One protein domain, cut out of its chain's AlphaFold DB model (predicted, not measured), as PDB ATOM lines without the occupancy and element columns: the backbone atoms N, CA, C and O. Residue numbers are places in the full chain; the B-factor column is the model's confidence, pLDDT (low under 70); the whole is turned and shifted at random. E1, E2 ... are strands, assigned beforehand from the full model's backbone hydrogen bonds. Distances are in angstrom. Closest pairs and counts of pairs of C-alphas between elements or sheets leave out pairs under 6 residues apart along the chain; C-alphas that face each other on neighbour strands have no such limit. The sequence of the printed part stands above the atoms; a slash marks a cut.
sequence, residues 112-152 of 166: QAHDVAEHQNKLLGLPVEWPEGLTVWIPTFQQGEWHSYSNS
ATOM      1  N   GLN A 112      -6.607  23.200 -42.963       80.38
ATOM      2  CA  GLN A 112      -6.415  24.348 -43.829       80.38
ATOM      3  C   GLN A 112      -5.296  25.224 -43.268       80.38
ATOM      4  O   GLN A 112      -5.419  25.763 -42.164       80.38
ATOM      5  N   ALA A 113      -4.213  25.346 -44.032       80.69
ATOM      6  CA  ALA A 113      -3.079  26.182 -43.676       80.69
ATOM      7  C   ALA A 113      -3.342  27.652 -44.004       80.69
ATOM      8  O   ALA A 113      -3.889  27.980 -45.057       80.69
ATOM      9  N   HIS A 114      -2.923  28.523 -43.094       78.19
ATOM     10  CA  HIS A 114      -3.036  29.969 -43.195       78.19
ATOM     11  C   HIS A 114      -1.702  30.614 -42.840       78.19
ATOM     12  O   HIS A 114      -1.086  30.285 -41.819       78.19
ATOM     13  N   ASP A 115      -1.284  31.580 -43.654       79.44
ATOM     14  CA  ASP A 115      -0.161  32.441 -43.309       79.44
ATOM     15  C   ASP A 115      -0.633  33.521 -42.327       79.44
ATOM     16  O   ASP A 115      -1.639  34.217 -42.532       79.44
ATOM     17  N   VAL A 116       0.100  33.656 -41.226       74.62
ATOM     18  CA  VAL A 116      -0.149  34.688 -40.221       74.62
ATOM     19  C   VAL A 116       0.121  36.083 -40.785       74.62
ATOM     20  O   VAL A 116      -0.536  37.031 -40.359       74.62
ATOM     21  N   ALA A 117       1.008  36.228 -41.776       71.56
ATOM     22  CA  ALA A 117       1.260  37.495 -42.462       71.56
ATOM     23  C   ALA A 117      -0.014  38.084 -43.095       71.56
ATOM     24  O   ALA A 117      -0.221  39.296 -43.070       71.56
ATOM     25  N   GLU A 118      -0.922  37.233 -43.575       71.38
ATOM     26  CA  GLU A 118      -2.214  37.646 -44.136       71.38
ATOM     27  C   GLU A 118      -3.253  37.998 -43.049       71.38
ATOM     28  O   GLU A 118      -4.254  38.670 -43.315       71.38
ATOM     29  N   HIS A 119      -3.006  37.584 -41.801       66.44
ATOM     30  CA  HIS A 119      -3.960  37.622 -40.690       66.44
ATOM     31  C   HIS A 119      -3.452  38.372 -39.445       66.44
ATOM     32  O   HIS A 119      -4.088  38.280 -38.389       66.44
ATOM     33  N   GLN A 120      -2.371  39.159 -39.562       61.59
ATOM     34  CA  GLN A 120      -1.643  39.781 -38.437       61.59
ATOM     35  C   GLN A 120      -2.522  40.576 -37.456       61.59
ATOM     36  O   GLN A 120      -2.202  40.660 -36.278       61.59
ATOM     37  N   ASN A 121      -3.657  41.117 -37.912       60.53
ATOM     38  CA  ASN A 121      -4.564  41.919 -37.080       60.53
ATOM     39  C   ASN A 121      -5.871  41.202 -36.687       60.53
ATOM     40  O   ASN A 121      -6.754  41.819 -36.093       60.53
ATOM     41  N   LYS A 122      -6.059  39.935 -37.075       59.28
ATOM     42  CA  LYS A 122      -7.339  39.216 -36.923       59.28
ATOM     43  C   LYS A 122      -7.243  37.920 -36.136       59.28
ATOM     44  O   LYS A 122      -8.275  37.419 -35.692       59.28
ATOM     45  N   LEU A 123      -6.042  37.388 -35.931       63.22
ATOM     46  CA  LEU A 123      -5.864  36.204 -35.105       63.22
ATOM     47  C   LEU A 123      -6.094  36.556 -33.636       63.22
ATOM     48  O   LEU A 123      -5.298  37.237 -33.001       63.22
ATOM     49  N   LEU A 124      -7.236  36.106 -33.112       65.94
ATOM     50  CA  LEU A 124      -7.629  36.210 -31.700       65.94
ATOM     51  C   LEU A 124      -7.828  37.644 -31.169       65.94
ATOM     52  O   LEU A 124      -7.998  37.829 -29.968       65.94
ATOM     53  N   GLY A 125      -7.849  38.654 -32.047       63.56
ATOM     54  CA  GLY A 125      -8.071  40.057 -31.670       63.56
ATOM     55  C   GLY A 125      -6.948  40.668 -30.827       63.56
ATOM     56  O   GLY A 125      -7.147  41.721 -30.224       63.56
ATOM     57  N   LEU A 126      -5.784  40.017 -30.776       54.97
ATOM     58  CA  LEU A 126      -4.622  40.489 -30.036       54.97
ATOM     59  C   LEU A 126      -3.569  41.006 -31.024       54.97
ATOM     60  O   LEU A 126      -3.249  40.299 -31.981       54.97
ATOM     61  N   PRO A 127      -3.006  42.206 -30.808       54.41
ATOM     62  CA  PRO A 127      -1.835  42.658 -31.543       54.41
ATOM     63  C   PRO A 127      -0.627  41.878 -31.017       54.41
ATOM     64  O   PRO A 127       0.037  42.306 -30.075       54.41
ATOM     65  N   VAL A 128      -0.394  40.686 -31.561       67.06
ATOM     66  CA  VAL A 128       0.740  39.844 -31.180       67.06
ATOM     67  C   VAL A 128       1.647  39.649 -32.387       67.06
ATOM     68  O   VAL A 128       1.211  39.193 -33.444       67.06
ATOM     69  N   GLU A 129       2.918  40.022 -32.236       72.31
ATOM     70  CA  GLU A 129       3.950  39.637 -33.194       72.31
ATOM     71  C   GLU A 129       4.111  38.116 -33.140       72.31
ATOM     72  O   GLU A 129       4.319  37.538 -32.071       72.31
ATOM     73  N   TRP A 130       3.960  37.457 -34.288       74.00
ATOM     74  CA  TRP A 130       3.994  36.001 -34.354       74.00
ATOM     75  C   TRP A 130       5.436  35.503 -34.494       74.00
ATOM     76  O   TRP A 130       6.085  35.833 -35.493       74.00
ATOM     77  N   PRO A 131       5.949  34.692 -33.551       75.00
ATOM     78  CA  PRO A 131       7.311  34.179 -33.628       75.00
ATOM     79  C   PRO A 131       7.533  33.329 -34.882       75.00
ATOM     80  O   PRO A 131       6.668  32.539 -35.274       75.00
ATOM     81  N   GLU A 132       8.713  33.448 -35.486       77.50
ATOM     82  CA  GLU A 132       9.112  32.585 -36.598       77.50
ATOM     83  C   GLU A 132       9.142  31.113 -36.157       77.50
ATOM     84  O   GLU A 132       9.606  30.769 -35.067       77.50
ATOM     85  N   GLY A 133       8.608  30.228 -37.001       74.50
ATOM     86  CA  GLY A 133       8.564  28.788 -36.729       74.50
ATOM     87  C   GLY A 133       7.508  28.341 -35.709       74.50
ATOM     88  O   GLY A 133       7.433  27.148 -35.405       74.50
ATOM     89  N   LEU A 134       6.672  29.249 -35.190       77.62
ATOM     90  CA  LEU A 134       5.504  28.876 -34.394       77.62
ATOM     91  C   LEU A 134       4.331  28.505 -35.312       77.62
ATOM     92  O   LEU A 134       3.813  29.357 -36.035       77.62
ATOM     93  N   THR A 135       3.864  27.259 -35.211       81.88
ATOM     94  CA  THR A 135       2.611  26.805 -35.833       81.88
ATOM     95  C   THR A 135       1.560  26.545 -34.761       81.88
ATOM     96  O   THR A 135       1.754  25.699 -33.886       81.88
ATOM     97  N   VAL A 136       0.430  27.240 -34.843       82.62
ATOM     98  CA  VAL A 136      -0.727  27.037 -33.962       82.62
ATOM     99  C   VAL A 136      -1.809  26.288 -34.721       82.62
ATOM    100  O   VAL A 136      -2.131  26.639 -35.851       82.62
ATOM    101  N   TRP A 137      -2.386  25.277 -34.079       81.56
ATOM    102  CA  TRP A 137      -3.461  24.457 -34.629       81.56
ATOM    103  C   TRP A 137      -4.745  24.750 -33.863       81.56
ATOM    104  O   TRP A 137      -4.789  24.578 -32.645       81.56
ATOM    105  N   ILE A 138      -5.778  25.204 -34.565       83.19
ATOM    106  CA  ILE A 138      -7.064  25.580 -33.982       83.19
ATOM    107  C   ILE A 138      -8.127  24.616 -34.512       83.19
ATOM    108  O   ILE A 138      -8.417  24.640 -35.712       83.19
ATOM    109  N   PRO A 139      -8.716  23.765 -33.654       78.00
ATOM    110  CA  PRO A 139      -9.842  22.943 -34.059       78.00
ATOM    111  C   PRO A 139     -11.067  23.832 -34.266       78.00
ATOM    112  O   PRO A 139     -11.370  24.699 -33.441       78.00
ATOM    113  N   THR A 140     -11.795  23.609 -35.351       77.44
ATOM    114  CA  THR A 140     -13.080  24.264 -35.576       77.44
ATOM    115  C   THR A 140     -14.221  23.381 -35.087       77.44
ATOM    116  O   THR A 140     -14.128  22.155 -35.027       77.44
ATOM    117  N   PHE A 141     -15.343  24.010 -34.745       69.50
ATOM    118  CA  PHE A 141     -16.562  23.283 -34.386       69.50
ATOM    119  C   PHE A 141     -17.248  22.633 -35.600       69.50
ATOM    120  O   PHE A 141     -18.179  21.846 -35.430       69.50
ATOM    121  N   GLN A 142     -16.811  22.961 -36.817       62.25
ATOM    122  CA  GLN A 142     -17.361  22.418 -38.049       62.25
ATOM    123  C   GLN A 142     -16.617  21.122 -38.384       62.25
ATOM    124  O   GLN A 142     -15.446  21.136 -38.737       62.25
ATOM    125  N   GLN A 143     -17.305  19.986 -38.255       66.94
ATOM    126  CA  GLN A 143     -16.963  18.738 -38.959       66.94
ATOM    127  C   GLN A 143     -15.542  18.171 -38.729       66.94
ATOM    128  O   GLN A 143     -15.090  17.330 -39.499       66.94
ATOM    129  N   GLY A 144     -14.855  18.564 -37.650       71.50
ATOM    130  CA  GLY A 144     -13.489  18.106 -37.371       71.50
ATOM    131  C   GLY A 144     -12.428  18.739 -38.278       71.50
ATOM    132  O   GLY A 144     -11.362  18.147 -38.459       71.50
ATOM    133  N   GLU A 145     -12.719  19.909 -38.855       79.81
ATOM    134  CA  GLU A 145     -11.752  20.715 -39.598       79.81
ATOM    135  C   GLU A 145     -10.819  21.467 -38.646       79.81
ATOM    136  O   GLU A 145     -11.212  21.938 -37.573       79.81
ATOM    137  N   TRP A 146      -9.573  21.611 -39.070       82.75
ATOM    138  CA  TRP A 146      -8.489  22.253 -38.351       82.75
ATOM    139  C   TRP A 146      -7.951  23.418 -39.170       82.75
ATOM    140  O   TRP A 146      -7.747  23.304 -40.377       82.75
ATOM    141  N   HIS A 147      -7.650  24.527 -38.510       83.31
ATOM    142  CA  HIS A 147      -6.867  25.602 -39.108       83.31
ATOM    143  C   HIS A 147      -5.460  25.583 -38.528       83.31
ATOM    144  O   HIS A 147      -5.302  25.509 -37.307       83.31
ATOM    145  N   SER A 148      -4.442  25.655 -39.383       83.25
ATOM    146  CA  SER A 148      -3.066  25.876 -38.950       83.25
ATOM    147  C   SER A 148      -2.630  27.286 -39.309       83.25
ATOM    148  O   SER A 148      -2.891  27.766 -40.407       83.25
ATOM    149  N   TYR A 149      -1.982  27.957 -38.364       82.88
ATOM    150  CA  TYR A 149      -1.454  29.303 -38.532       82.88
ATOM    151  C   TYR A 149       0.036  29.272 -38.259       82.88
ATOM    152  O   TYR A 149       0.451  28.938 -37.146       82.88
ATOM    153  N   SER A 150       0.837  29.613 -39.259       82.00
ATOM    154  CA  SER A 150       2.285  29.720 -39.115       82.00
ATOM    155  C   SER A 150       2.813  30.998 -39.737       82.00
ATOM    156  O   SER A 150       2.344  31.422 -40.789       82.00
ATOM    157  N   ASN A 151       3.818  31.583 -39.089       81.44
ATOM    158  CA  ASN A 151       4.659  32.595 -39.708       81.44
ATOM    159  C   ASN A 151       5.795  31.872 -40.440       81.44
ATOM    160  O   ASN A 151       6.823  31.526 -39.848       81.44
ATOM    161  N   SER A 152       5.553  31.547 -41.707       66.31
ATOM    162  CA  SER A 152       6.592  31.090 -42.621       66.31
ATOM    163  C   SER A 152       7.362  32.322 -43.070       66.31
ATOM    164  O   SER A 152       6.930  33.032 -43.974       66.31
TER     165      SER A 152
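Overview. This is residues 112 to 152 of the 166 residues of an uncharacterized protein of Actinomadura sp. WAC 06369 (UniProt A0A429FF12). With little regular structure, this is a small three-stranded sheet, E3 in the middle between E1 and E2, and a long loop, residues 116 to 134, that joins E1 to E2. The printed part has 41 residues, with no named helix and strands E1, E2, E3 along the chain; the sheet's order is E1 E3 E2, mixed. The class is all strand, with 14 of 41 residues in named elements. It is only just compact, close to loose, with a radius of gyration of the C-alphas of 10.4 A and spans of 30 by 20 by 13 A.

Along the chain. E1, residues 112 to 115, begins at C-alpha 112 (-6.415, 24.348, -43.829) and is 10.2 A long. E2, residues 135 to 139, is 13.2 A long. E3, residues 146 to 150, is 13.1 A long and ends at C-alpha 150 (2.285, 29.720, -39.115).

Arrangement. Edge strand E1 is parallel to inner strand E3 at 22 degrees, with N 112 and O 146 2.8 A apart. E2 and E3 form an antiparallel hairpin at 161 degrees, with N 138 and O 147 2.8 A apart. E1 and E2 are apart.

Size, cuts and confidence. The farthest C-alphas, of Glu 129 and Gln 143, are 30.1 A apart. The printed part has no cut. The link E1 to E2 is long. Residues 119 to 128, 141 to 143 and 152 of this model are under pLDDT 70.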